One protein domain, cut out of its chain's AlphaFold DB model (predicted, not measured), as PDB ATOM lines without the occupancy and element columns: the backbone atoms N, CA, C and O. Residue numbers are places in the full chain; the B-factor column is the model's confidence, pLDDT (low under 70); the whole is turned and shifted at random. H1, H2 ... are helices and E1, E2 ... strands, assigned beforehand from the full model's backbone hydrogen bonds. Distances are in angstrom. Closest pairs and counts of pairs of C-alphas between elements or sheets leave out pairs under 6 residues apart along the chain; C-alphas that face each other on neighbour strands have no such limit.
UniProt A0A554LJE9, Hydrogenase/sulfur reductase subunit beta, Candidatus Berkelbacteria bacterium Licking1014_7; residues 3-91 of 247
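AT A GLANCE: This is residues 3 to 91 of the 247 residues of the protein "Hydrogenase/sulfur reductase subunit beta" of Candidatus Berkelbacteria bacterium Licking1014_7 (UniProt A0A554LJE9). A small, twisted sheet of four strands has two hairpins reaching out at opposite ends of the long axis: the helices H1 and H2, only loosely paired, at one end, and the strands E3 and E4 at the other. H3 sits beside the sheet where E3 begins and E4 ends, and residues 43 to 63 make a wide loop between E2 and E3. The 89 printed residues, with three named helices and four named strands, run E1 H1 H2 E2 E3 E4 H3; the mixed sheet has the order E1 E2 E3 E4, and the class is mixed, helices and strands. The whole is flat, spanning 46 by 36 by 18 A, and only just compact, close to loose, with a radius of gyration of the C-alphas of 14.5 A.

HOW THE PARTS SIT: Begin at E1, residues 3 to 6, an edge strand parallel to E2, residues 38 to 42, at 15 degrees; look for N 3 and O 38, 2.8 A apart. Between them in the chain come H1, residues 8 to 22, and H2, residues 28 to 35; together they make a strand-helix-strand unit, two parallel neighbour strands with helices between, and its crossover is right-handed. H1 only grazes the sheet with its residues 8 to 12; the closest C-alphas of H1 and E2 are those of Pro 8 and Gly 41, 6.2 A apart. H1 and H2 form a helical hairpin at a steep tilt of 40 degrees, opposite ways; H1 touches H2 with residues 18 to 22 alone, closest at the C-alphas of Phe 21 and Phe 30, 6.8 A apart. H2 is not on the sheet. Next, E3, residues 64 to 70, is parallel to E2 at 28 degrees, with N 66 and O 41 within hydrogen-bond range at 2.8 A. E3 and E4, residues 73 to 78, form an antiparallel hairpin at 155 degrees, with N 67 and O 75 at 2.8 A. H3, residues 81 to 89, is on the sheet at a height of 5.4 A, over none of its strands; its closest C-alpha to E3 is that of Gly 83, 5.5 A from that of Leu 64. H3 is apart from H1 and H2. In H2 and H3 every O i to N i+4 pair is within hydrogen-bond range; in H1, 10 of 11 are.

IN THESE COORDINATES: Find C-alpha 3 at (-22.896, -28.084, 11.704), where E1 begins its 6.6 A. H1 starts at C-alpha 8, (-13.567, -33.857, 6.803), and runs 21.0 A; H2 runs 10.7 A and E2 13.7 A. E3 covers 18.0 A, E4 15.9 A, and H3 12.4 A, ending at C-alpha 89, (-36.431, -26.967, -1.597).

THE WHOLE: Look at Pro 25 and Glu 71 for the two C-alphas farthest apart, 46.6 A. The printed part has no cut. The link from E2 to E3, 21 residues, is long; the others are tight. Mean pLDDT of the printed part is 85.3, and residues 46 to 59 are under 70.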
ATOM      1  N   VAL A   3     -24.346 -28.252  11.796       92.69
ATOM      2  CA  VAL A   3     -22.896 -28.084  11.704       92.69
ATOM      3  C   VAL A   3     -22.582 -27.633  10.286       92.69
ATOM      4  O   VAL A   3     -22.868 -28.334   9.313       92.69
ATOM      5  N   ILE A   4     -22.007 -26.439  10.175       93.12
ATOM      6  CA  ILE A   4     -21.752 -25.794   8.890       93.12
ATOM      7  C   ILE A   4     -20.268 -25.900   8.540       93.12
ATOM      8  O   ILE A   4     -19.423 -25.555   9.361       93.12
ATOM      9  N   ALA A   5     -19.967 -26.349   7.317       88.31
ATOM     10  CA  ALA A   5     -18.620 -26.372   6.744       88.31
ATOM     11  C   ALA A   5     -17.581 -27.106   7.620       88.31
ATOM     12  O   ALA A   5     -16.456 -26.637   7.809       88.31
ATOM     13  N   ALA A   6     -17.946 -28.272   8.156       91.50
ATOM     14  CA  ALA A   6     -17.027 -29.088   8.936       91.50
ATOM     15  C   ALA A   6     -15.839 -29.557   8.089       91.50
ATOM     16  O   ALA A   6     -15.984 -29.971   6.934       91.50
ATOM     17  N   HIS A   7     -14.650 -29.558   8.693       88.00
ATOM     18  CA  HIS A   7     -13.495 -30.193   8.077       88.00
ATOM     19  C   HIS A   7     -13.731 -31.716   8.004       88.00
ATOM     20  O   HIS A   7     -14.263 -32.288   8.957       88.00
ATOM     21  N   PRO A   8     -13.266 -32.428   6.962       85.44
ATOM     22  CA  PRO A   8     -13.567 -33.857   6.803       85.44
ATOM     23  C   PRO A   8     -13.088 -34.719   7.979       85.44
ATOM     24  O   PRO A   8     -13.768 -35.640   8.413       85.44
ATOM     25  N   VAL A   9     -11.936 -34.369   8.562       84.50
ATOM     26  CA  VAL A   9     -11.416 -35.035   9.774       84.50
ATOM     27  C   VAL A   9     -12.321 -34.871  10.999       84.50
ATOM     28  O   VAL A   9     -12.286 -35.731  11.873       84.50
ATOM     29  N   ASP A  10     -13.107 -33.792  11.079       90.06
ATOM     30  CA  ASP A  10     -14.049 -33.558  12.177       90.06
ATOM     31  C   ASP A  10     -15.324 -34.371  11.984       90.06
ATOM     32  O   ASP A  10     -15.833 -34.921  12.952       90.06
ATOM     33  N   LEU A  11     -15.786 -34.528  10.740       89.88
ATOM     34  CA  LEU A  11     -16.894 -35.434  10.429       89.88
ATOM     35  C   LEU A  11     -16.521 -36.894  10.733       89.88
ATOM     36  O   LEU A  11     -17.277 -37.596  11.395       89.88
ATOM     37  N   ILE A  12     -15.306 -37.329  10.372       87.75
ATOM     38  CA  ILE A  12     -14.794 -38.659  10.762       87.75
ATOM     39  C   ILE A  12     -14.705 -38.784  12.285       87.75
ATOM     40  O   ILE A  12     -14.996 -39.839  12.850       87.75
ATOM     41  N   ALA A  13     -14.261 -37.724  12.962       90.56
ATOM     42  CA  ALA A  13     -14.174 -37.728  14.412       90.56
ATOM     43  C   ALA A  13     -15.558 -37.829  15.066       90.56
ATOM     44  O   ALA A  13     -15.696 -38.564  16.040       90.56
ATOM     45  N   LEU A  14     -16.573 -37.172  14.499       91.38
ATOM     46  CA  LEU A  14     -17.959 -37.278  14.944       91.38
ATOM     47  C   LEU A  14     -18.467 -38.719  14.836       91.38
ATOM     48  O   LEU A  14     -18.958 -39.237  15.834       91.38
ATOM     49  N   SER A  15     -18.255 -39.392  13.700       88.38
ATOM     50  CA  SER A  15     -18.628 -40.809  13.540       88.38
ATOM     51  C   SER A  15     -17.910 -41.722  14.545       88.38
ATOM     52  O   SER A  15     -18.498 -42.659  15.070       88.38
ATOM     53  N   ARG A  16     -16.643 -41.441  14.887       88.12
ATOM     54  CA  ARG A  16     -15.918 -42.212  15.920       88.12
ATOM     55  C   ARG A  16     -16.414 -41.940  17.336       88.12
ATOM     56  O   ARG A  16     -16.448 -42.850  18.155       88.12
ATOM     57  N   ILE A  17     -16.748 -40.689  17.636       91.19
ATOM     58  CA  ILE A  17     -17.342 -40.306  18.917       91.19
ATOM     59  C   ILE A  17     -18.717 -40.967  19.076       91.19
ATOM     60  O   ILE A  17     -19.055 -41.422  20.167       91.19
ATOM     61  N   GLU A  18     -19.482 -41.058  17.993       91.06
ATOM     62  CA  GLU A  18     -20.775 -41.733  17.957       91.06
ATOM     63  C   GLU A  18     -20.667 -43.220  18.306       91.06
ATOM     64  O   GLU A  18     -21.485 -43.696  19.089       91.06
ATOM     65  N   GLU A  19     -19.616 -43.927  17.865       90.06
ATOM     66  CA  GLU A  19     -19.346 -45.304  18.318       90.06
ATOM     67  C   GLU A  19     -19.210 -45.390  19.853       90.06
ATOM     68  O   GLU A  19     -19.681 -46.347  20.463       90.06
ATOM     69  N   SER A  20     -18.589 -44.393  20.498       89.62
ATOM     70  CA  SER A  20     -18.440 -44.354  21.961       89.62
ATOM     71  C   SER A  20     -19.733 -43.993  22.693       89.62
ATOM     72  O   SER A  20     -20.021 -44.590  23.726       89.62
ATOM     73  N   PHE A  21     -20.505 -43.027  22.193       92.94
ATOM     74  CA  PHE A  21     -21.736 -42.573  22.853       92.94
ATOM     75  C   PHE A  21     -22.966 -43.425  22.531       92.94
ATOM     76  O   PHE A  21     -23.941 -43.388  23.277       92.94
ATOM     77  N   SER A  22     -22.934 -44.212  21.458       92.31
ATOM     78  CA  SER A  22     -24.002 -45.162  21.128       92.31
ATOM     79  C   SER A  22     -23.810 -46.520  21.806       92.31
ATOM     80  O   SER A  22     -24.747 -47.314  21.863       92.31
ATOM     81  N   ALA A  23     -22.614 -46.795  22.339       90.19
ATOM     82  CA  ALA A  23     -22.341 -48.016  23.086       90.19
ATOM     83  C   ALA A  23     -23.159 -48.063  24.396       90.19
ATOM     84  O   ALA A  23     -23.285 -47.039  25.067       90.19
ATOM     85  N   PRO A  24     -23.700 -49.229  24.802       91.75
ATOM     86  CA  PRO A  24     -24.481 -49.341  26.031       91.75
ATOM     87  C   PRO A  24     -23.689 -49.005  27.317       91.75
ATOM     88  O   PRO A  24     -22.583 -49.521  27.492       91.75
ATOM     89  N   PRO A  25     -24.267 -48.231  28.261       92.06
ATOM     90  CA  PRO A  25     -25.526 -47.498  28.128       92.06
ATOM     91  C   PRO A  25     -25.363 -46.283  27.205       92.06
ATOM     92  O   PRO A  25     -24.508 -45.429  27.435       92.06
ATOM     93  N   ALA A  26     -26.216 -46.199  26.182       94.88
ATOM     94  CA  ALA A  26     -26.132 -45.150  25.177       94.88
ATOM     95  C   ALA A  26     -26.440 -43.766  25.777       94.88
ATOM     96  O   ALA A  26     -27.358 -43.600  26.586       94.88
ATOM     97  N   ASP A  27     -25.696 -42.750  25.350       94.69
ATOM     98  CA  ASP A  27     -25.870 -41.378  25.807       94.69
ATOM     99  C   ASP A  27     -27.054 -40.710  25.109       94.69
ATOM    100  O   ASP A  27     -27.007 -40.328  23.938       94.69
ATOM    101  N   TYR A  28     -28.128 -40.535  25.877       92.88
ATOM    102  CA  TYR A  28     -29.367 -39.926  25.407       92.88
ATOM    103  C   TYR A  28     -29.161 -38.534  24.784       92.88
ATOM    104  O   TYR A  28     -29.730 -38.232  23.734       92.88
ATOM    105  N   TYR A  29     -28.358 -37.672  25.415       91.88
ATOM    106  CA  TYR A  29     -28.227 -36.274  25.001       91.88
ATOM    107  C   TYR A  29     -27.403 -36.128  23.727       91.88
ATOM    108  O   TYR A  29     -27.747 -35.310  22.869       91.88
ATOM    109  N   PHE A  30     -26.322 -36.897  23.602       92.88
ATOM    110  CA  PHE A  30     -25.506 -36.918  22.395       92.88
ATOM    111  C   PHE A  30     -26.320 -37.444  21.206       92.88
ATOM    112  O   PHE A  30     -26.424 -36.743  20.198       92.88
ATOM    113  N   ASN A  31     -26.970 -38.604  21.354       92.81
ATOM    114  CA  ASN A  31     -27.702 -39.249  20.259       92.81
ATOM    115  C   ASN A  31     -28.867 -38.383  19.767       92.81
ATOM    116  O   ASN A  31     -28.953 -38.090  18.575       92.81
ATOM    117  N   ARG A  32     -29.675 -37.823  20.682       93.56
ATOM    118  CA  ARG A  32     -30.754 -36.885  20.317       93.56
ATOM    119  C   ARG A  32     -30.242 -35.667  19.555       93.56
ATOM    120  O   ARG A  32     -30.901 -35.196  18.630       93.56
ATOM    121  N   ARG A  33     -29.083 -35.120  19.937       92.81
ATOM    122  CA  ARG A  33     -28.485 -33.981  19.228       92.81
ATOM    123  C   ARG A  33     -27.986 -34.380  17.846       92.81
ATOM    124  O   ARG A  33     -28.217 -33.611  16.921       92.81
ATOM    125  N   LYS A  34     -27.336 -35.542  17.709       91.19
ATOM    126  CA  LYS A  34     -26.818 -36.065  16.434       91.19
ATOM    127  C   LYS A  34     -27.949 -36.347  15.444       91.19
ATOM    128  O   LYS A  34     -27.882 -35.841  14.332       91.19
ATOM    129  N   GLU A  35     -29.011 -37.030  15.869       90.56
ATOM    130  CA  GLU A  35     -30.203 -37.320  15.048       90.56
ATOM    131  C   GLU A  35     -30.896 -36.053  14.516       90.56
ATOM    132  O   GLU A  35     -31.472 -36.060  13.435       90.56
ATOM    133  N   ASN A  36     -30.831 -34.949  15.272       92.12
ATOM    134  CA  ASN A  36     -31.445 -33.662  14.920       92.12
ATOM    135  C   ASN A  36     -30.422 -32.628  14.404       92.12
ATOM    136  O   ASN A  36     -30.677 -31.409  14.429       92.12
ATOM    137  N   CYS A  37     -29.238 -33.091  13.997       94.19
ATOM    138  CA  CYS A  37     -28.176 -32.252  13.466       94.19
ATOM    139  C   CYS A  37     -28.086 -32.386  11.949       94.19
ATOM    140  O   CYS A  37     -27.842 -33.473  11.444       94.19
ATOM    141  N   PHE A  38     -28.203 -31.262  11.245       95.44
ATOM    142  CA  PHE A  38     -27.873 -31.199   9.828       95.44
ATOM    143  C   PHE A  38     -26.358 -31.016   9.662       95.44
ATOM    144  O   PHE A  38     -25.797 -30.022  10.135       95.44
ATOM    145  N   LEU A  39     -25.684 -31.971   9.035       95.31
ATOM    146  CA  LEU A  39     -24.234 -32.031   8.907       95.31
ATOM    147  C   LEU A  39     -23.801 -31.599   7.516       95.31
ATOM    148  O   LEU A  39     -24.142 -32.230   6.517       95.31
ATOM    149  N   THR A  40     -22.970 -30.563   7.455       95.25
ATOM    150  CA  THR A  40     -22.323 -30.178   6.203       95.25
ATOM    151  C   THR A  40     -20.808 -30.206   6.311       95.25
ATOM    152  O   THR A  40     -20.237 -29.772   7.315       95.25
ATOM    153  N   GLY A  41     -20.160 -30.720   5.269       91.94
ATOM    154  CA  GLY A  41     -18.706 -30.766   5.137       91.94
ATOM    155  C   GLY A  41     -18.196 -29.814   4.069       91.94
ATOM    156  O   GLY A  41     -18.933 -29.435   3.162       91.94
ATOM    157  N   ILE A  42     -16.927 -29.433   4.150       88.12
ATOM    158  CA  ILE A  42     -16.267 -28.670   3.089       88.12
ATOM    159  C   ILE A  42     -14.901 -29.264   2.764       88.12
ATOM    160  O   ILE A  42     -14.143 -29.666   3.651       88.12
ATOM    161  N   THR A  43     -14.562 -29.285   1.477       83.06
ATOM    162  CA  THR A  43     -13.209 -29.612   1.032       83.06
ATOM    163  C   THR A  43     -12.255 -28.547   1.569       83.06
ATOM    164  O   THR A  43     -12.417 -27.367   1.246       83.06
ATOM    165  N   PRO A  44     -11.262 -28.920   2.392       77.94
ATOM    166  CA  PRO A  44     -10.308 -27.956   2.904       77.94
ATOM    167  C   PRO A  44      -9.474 -27.382   1.760       77.94
ATOM    168  O   PRO A  44      -9.167 -28.074   0.790       77.94
ATOM    169  N   SER A  45      -9.062 -26.121   1.901       71.50
ATOM    170  CA  SER A  45      -8.077 -25.529   0.993       71.50
ATOM    171  C   SER A  45      -6.812 -26.404   0.943       71.50
ATOM    172  O   SER A  45      -6.376 -26.871   2.001       71.50
ATOM    173  N   PRO A  46      -6.172 -26.581  -0.229       63.41
ATOM    174  CA  PRO A  46      -4.894 -27.288  -0.341       63.41
ATOM    175  C   PRO A  46      -3.802 -26.753   0.601       63.41
ATOM    176  O   PRO A  46      -2.936 -27.508   1.030       63.41
ATOM    177  N   ASN A  47      -3.880 -25.473   0.984       62.28
ATOM    178  CA  ASN A  47      -2.942 -24.820   1.905       62.28
ATOM    179  C   ASN A  47      -3.283 -25.036   3.393       62.28
ATOM    180  O   ASN A  47      -2.667 -24.431   4.275       62.28
ATOM    181  N   ASN A  48      -4.282 -25.863   3.714       66.19
ATOM    182  CA  ASN A  48      -4.668 -26.116   5.096       66.19
ATOM    183  C   ASN A  48      -3.613 -26.982   5.801       66.19
ATOM    184  O   ASN A  48      -3.523 -28.188   5.588       66.19
ATOM    185  N   LYS A  49      -2.857 -26.372   6.721       65.31
ATOM    186  CA  LYS A  49      -1.817 -27.032   7.532       65.31
ATOM    187  C   LYS A  49      -2.302 -28.207   8.399       65.31
ATOM    188  O   LYS A  49      -1.488 -28.999   8.869       65.31
ATOM    189  N   TYR A  50      -3.610 -28.326   8.637       62.06
ATOM    190  CA  TYR A  50      -4.222 -29.435   9.381       62.06
ATOM    191  C   TYR A  50      -4.668 -30.588   8.478       62.06
ATOM    192  O   TYR A  50      -5.155 -31.611   8.973       62.06
ATOM    193  N   PHE A  51      -4.503 -30.440   7.162       56.53
ATOM    194  CA  PHE A  51      -4.798 -31.484   6.207       56.53
ATOM    195  C   PHE A  51      -3.694 -32.536   6.245       56.53
ATOM    196  O   PHE A  51      -2.537 -32.293   5.908       56.53
ATOM    197  N   ASN A  52      -4.057 -33.728   6.701       57.25
ATOM    198  CA  ASN A  52      -3.184 -34.878   6.643       57.25
ATOM    199  C   ASN A  52      -3.975 -36.062   6.093       57.25
ATOM    200  O   ASN A  52      -4.976 -36.473   6.678       57.25
ATOM    201  N   HIS A  53      -3.498 -36.613   4.979       50.81
ATOM    202  CA  HIS A  53      -4.084 -37.755   4.275       50.81
ATOM    203  C   HIS A  53      -4.102 -39.056   5.093       50.81
ATOM    204  O   HIS A  53      -4.711 -40.035   4.672       50.81
ATOM    205  N   LEU A  54      -3.432 -39.080   6.250       47.59
ATOM    206  CA  LEU A  54      -3.029 -40.307   6.930       47.59
ATOM    207  C   LEU A  54      -4.155 -41.244   7.391       47.59
ATOM    208  O   LEU A  54      -3.823 -42.369   7.747       47.59
ATOM    209  N   LEU A  55      -5.434 -40.846   7.426       50.12
ATOM    210  CA  LEU A  55      -6.507 -41.695   7.980       50.12
ATOM    211  C   LEU A  55      -7.878 -41.557   7.298       50.12
ATOM    212  O   LEU A  55      -8.911 -41.816   7.918       50.12
ATOM    213  N   LEU A  56      -7.913 -41.171   6.024       49.34
ATOM    214  CA  LEU A  56      -9.160 -41.121   5.256       49.34
ATOM    215  C   LEU A  56      -9.544 -42.531   4.771       49.34
ATOM    216  O   LEU A  56      -9.513 -42.819   3.591       49.34
ATOM    217  N   SER A  57      -9.844 -43.452   5.679       50.31
ATOM    218  CA  SER A  57     -10.240 -44.832   5.331       50.31
ATOM    219  C   SER A  57     -11.705 -45.125   5.653       50.31
ATOM    220  O   SER A  57     -12.112 -46.279   5.605       50.31
ATOM    221  N   TYR A  58     -12.477 -44.105   6.043       53.31
ATOM    222  CA  TYR A  58     -13.831 -44.273   6.559       53.31
ATOM    223  C   TYR A  58     -14.859 -43.533   5.707       53.31
ATOM    224  O   TYR A  58     -14.570 -42.412   5.277       53.31
ATOM    225  N   PRO A  59     -16.051 -44.126   5.498       61.62
ATOM    226  CA  PRO A  59     -17.196 -43.377   5.007       61.62
ATOM    227  C   PRO A  59     -17.462 -42.226   5.980       61.62
ATOM    228  O   PRO A  59     -17.413 -42.402   7.199       61.62
ATOM    229  N   VAL A  60     -17.662 -41.036   5.431       76.06
ATOM    230  CA  VAL A  60     -17.962 -39.835   6.203       76.06
ATOM    231  C   VAL A  60     -19.461 -39.618   6.115       76.06
ATOM    232  O   VAL A  60     -19.986 -39.518   5.013       76.06
ATOM    233  N   GLU A  61     -20.149 -39.549   7.250       85.44
ATOM    234  CA  GLU A  61     -21.563 -39.175   7.253       85.44
ATOM    235  C   GLU A  61     -21.715 -37.659   7.118       85.44
ATOM    236  O   GLU A  61     -21.114 -36.885   7.870       85.44
ATOM    237  N   PHE A  62     -22.536 -37.235   6.164       92.44
ATOM    238  CA  PHE A  62     -22.912 -35.843   5.950       92.44
ATOM    239  C   PHE A  62     -24.247 -35.771   5.205       92.44
ATOM    240  O   PHE A  62     -24.619 -36.696   4.487       92.44
ATOM    241  N   ASP A  63     -24.948 -34.648   5.335       95.50
ATOM    242  CA  ASP A  63     -26.127 -34.351   4.524       95.50
ATOM    243  C   ASP A  63     -25.722 -33.687   3.207       95.50
ATOM    244  O   ASP A  63     -26.172 -34.106   2.141       95.50
ATOM    245  N   LEU A  64     -24.830 -32.691   3.275       94.81
ATOM    246  CA  LEU A  64     -24.265 -32.000   2.113       94.81
ATOM    247  C   LEU A  64     -22.756 -31.813   2.260       94.81
ATOM    248  O   LEU A  64     -22.270 -31.437   3.327       94.81
ATOM    249  N   PHE A  65     -22.009 -31.993   1.178       92.00
ATOM    250  CA  PHE A  65     -20.572 -31.759   1.172       92.00
ATOM    251  C   PHE A  65     -20.177 -30.816   0.041       92.00
ATOM    252  O   PHE A  65     -20.504 -31.034  -1.122       92.00
ATOM    253  N   PHE A  66     -19.473 -29.744   0.388       91.00
ATOM    254  CA  PHE A  66     -19.120 -28.672  -0.531       91.00
ATOM    255  C   PHE A  66     -17.679 -28.835  -1.026       91.00
ATOM    256  O   PHE A  66     -16.727 -28.914  -0.245       91.00
ATOM    257  N   HIS A  67     -17.492 -28.827  -2.339       86.88
ATOM    258  CA  HIS A  67     -16.190 -28.855  -2.995       86.88
ATOM    259  C   HIS A  67     -15.955 -27.536  -3.711       86.88
ATOM    260  O   HIS A  67     -16.792 -27.077  -4.486       86.88
ATOM    261  N   PHE A  68     -14.806 -26.918  -3.455       83.25
ATOM    262  CA  PHE A  68     -14.425 -25.692  -4.143       83.25
ATOM    263  C   PHE A  68     -14.211 -25.965  -5.639       83.25
ATOM    264  O   PHE A  68     -13.489 -26.900  -5.990       83.25
ATOM    265  N   HIS A  69     -14.818 -25.150  -6.506       83.25
ATOM    266  CA  HIS A  69     -14.633 -25.236  -7.958       83.25
ATOM    267  C   HIS A  69     -14.073 -23.938  -8.534       83.25
ATOM    268  O   HIS A  69     -13.034 -23.955  -9.190       83.25
ATOM    269  N   THR A  70     -14.723 -22.812  -8.241       83.44
ATOM    270  CA  THR A  70     -14.238 -21.461  -8.560       83.44
ATOM    271  C   THR A  70     -14.530 -20.525  -7.385       83.44
ATOM    272  O   THR A  70     -15.189 -20.922  -6.427       83.44
ATOM    273  N   GLU A  71     -14.083 -19.268  -7.451       79.81
ATOM    274  CA  GLU A  71     -14.269 -18.283  -6.369       79.81
ATOM    275  C   GLU A  71     -15.726 -18.105  -5.906       79.81
ATOM    276  O   GLU A  71     -15.962 -17.747  -4.756       79.81
ATOM    277  N   LYS A  72     -16.703 -18.351  -6.787       84.88
ATOM    278  CA  LYS A  72     -18.135 -18.153  -6.505       84.88
ATOM    279  C   LYS A  72     -18.963 -19.434  -6.589       84.88
ATOM    280  O   LYS A  72     -20.165 -19.383  -6.349       84.88
ATOM    281  N   ILE A  73     -18.355 -20.561  -6.964       88.81
ATOM    282  CA  ILE A  73     -19.079 -21.800  -7.260       88.81
ATOM    283  C   ILE A  73     -18.496 -22.947  -6.446       88.81
ATOM    284  O   ILE A  73     -17.297 -23.235  -6.495       88.81
ATOM    285  N   TYR A  74     -19.394 -23.646  -5.759       90.00
ATOM    286  CA  TYR A  74     -19.122 -24.907  -5.091       90.00
ATOM    287  C   TYR A  74     -19.877 -26.029  -5.799       90.00
ATOM    288  O   TYR A  74     -21.044 -25.869  -6.155       90.00
ATOM    289  N   LEU A  75     -19.219 -27.171  -5.976       91.31
ATOM    290  CA  LEU A  75     -19.906 -28.421  -6.295       91.31
ATOM    291  C   LEU A  75     -20.425 -29.011  -4.988       91.31
ATOM    292  O   LEU A  75     -19.728 -28.960  -3.974       91.31
ATOM    293  N   VAL A  76     -21.635 -29.558  -5.005       92.00
ATOM    294  CA  VAL A  76     -22.286 -30.077  -3.801       92.00
ATOM    295  C   VAL A  76     -22.577 -31.554  -3.992       92.00
ATOM    296  O   VAL A  76     -23.299 -31.932  -4.911       92.00
ATOM    297  N   GLU A  77     -22.007 -32.380  -3.123       91.31
ATOM    298  CA  GLU A  77     -22.337 -33.794  -2.994       91.31
ATOM    299  C   GLU A  77     -23.472 -33.955  -1.978       91.31
ATOM    300  O   GLU A  77     -23.459 -33.337  -0.909       91.31
ATOM    301  N   ILE A  78     -24.467 -34.775  -2.317       93.62
ATOM    302  CA  ILE A  78     -25.612 -35.074  -1.455       93.62
ATOM    303  C   ILE A  78     -25.354 -36.424  -0.790       93.62
ATOM    304  O   ILE A  78     -25.267 -37.438  -1.480       93.62
ATOM    305  N   GLY A  79     -25.238 -36.433   0.540       91.88
ATOM    306  CA  GLY A  79     -24.912 -37.636   1.316       91.88
ATOM    307  C   GLY A  79     -26.106 -38.290   2.012       91.88
ATOM    308  O   GLY A  79     -26.003 -39.428   2.465       91.88
ATOM    309  N   SER A  80     -27.253 -37.606   2.095       94.25
ATOM    310  CA  SER A  80     -28.430 -38.105   2.813       94.25
ATOM    311  C   SER A  80     -29.759 -37.677   2.182       94.25
ATOM    312  O   SER A  80     -29.832 -36.725   1.398       94.25
ATOM    313  N   LYS A  81     -30.854 -38.334   2.599       95.06
ATOM    314  CA  LYS A  81     -32.222 -37.951   2.210       95.06
ATOM    315  C   LYS A  81     -32.604 -36.550   2.705       95.06
ATOM    316  O   LYS A  81     -33.339 -35.834   2.029       95.06
ATOM    317  N   LEU A  82     -32.100 -36.146   3.875       94.00
ATOM    318  CA  LEU A  82     -32.308 -34.796   4.402       94.00
ATOM    319  C   LEU A  82     -31.601 -33.757   3.524       94.00
ATOM    320  O   LEU A  82     -32.205 -32.734   3.197       94.00
ATOM    321  N   GLY A  83     -30.366 -34.041   3.100       95.50
ATOM    322  CA  GLY A  83     -29.620 -33.211   2.154       95.50
ATOM    323  C   GLY A  83     -30.331 -33.077   0.808       95.50
ATOM    324  O   GLY A  83     -30.483 -31.967   0.299       95.50
ATOM    325  N   GLU A  84     -30.853 -34.182   0.269       96.00
ATOM    326  CA  GLU A  84     -31.617 -34.183  -0.985       96.00
ATOM    327  C   GLU A  84     -32.857 -33.282  -0.894       96.00
ATOM    328  O   GLU A  84     -33.044 -32.382  -1.716       96.00
ATOM    329  N   ASN A  85     -33.670 -33.459   0.152       95.88
ATOM    330  CA  ASN A  85     -34.853 -32.631   0.389       95.88
ATOM    331  C   ASN A  85     -34.487 -31.147   0.557       95.88
ATOM    332  O   ASN A  85     -35.208 -30.269   0.073       95.88
ATOM    333  N   PHE A  86     -33.363 -30.857   1.221       95.50
ATOM    334  CA  PHE A  86     -32.867 -29.494   1.389       95.50
ATOM    335  C   PHE A  86     -32.519 -28.851   0.042       95.50
ATOM    336  O   PHE A  86     -32.956 -27.730  -0.226       95.50
ATOM    337  N   VAL A  87     -31.793 -29.563  -0.823       96.00
ATOM    338  CA  VAL A  87     -31.425 -29.090  -2.168       96.00
ATOM    339  C   VAL A  87     -32.667 -28.867  -3.033       96.00
ATOM    340  O   VAL A  87     -32.811 -27.808  -3.642       96.00
ATOM    341  N   LEU A  88     -33.613 -29.813  -3.027       95.19
ATOM    342  CA  LEU A  88     -34.858 -29.718  -3.799       95.19
ATOM    343  C   LEU A  88     -35.740 -28.533  -3.387       95.19
ATOM    344  O   LEU A  88     -36.455 -27.988  -4.230       95.19
ATOM    345  N   LYS A  89     -35.690 -28.126  -2.114       96.50
ATOM    346  CA  LYS A  89     -36.431 -26.967  -1.597       96.50
ATOM    347  C   LYS A  89     -35.787 -25.624  -1.975       96.50
ATOM    348  O   LYS A  89     -36.496 -24.626  -2.048       96.50
ATOM    349  N   HIS A  90     -34.481 -25.593  -2.251       96.00
ATOM    350  CA  HIS A  90     -33.705 -24.364  -2.470       96.00
ATOM    351  C   HIS A  90     -33.100 -24.287  -3.885       96.00
ATOM    352  O   HIS A  90     -31.920 -23.989  -4.079       96.00
ATOM    353  N   LYS A  91     -33.929 -24.524  -4.908       93.19
ATOM    354  CA  LYS A  91     -33.527 -24.507  -6.333       93.19
ATOM    355  C   LYS A  91     -33.011 -23.154  -6.841       93.19
ATOM    356  O   LYS A  91     -32.478 -23.076  -7.939       93.19
TER     357      LYS A  91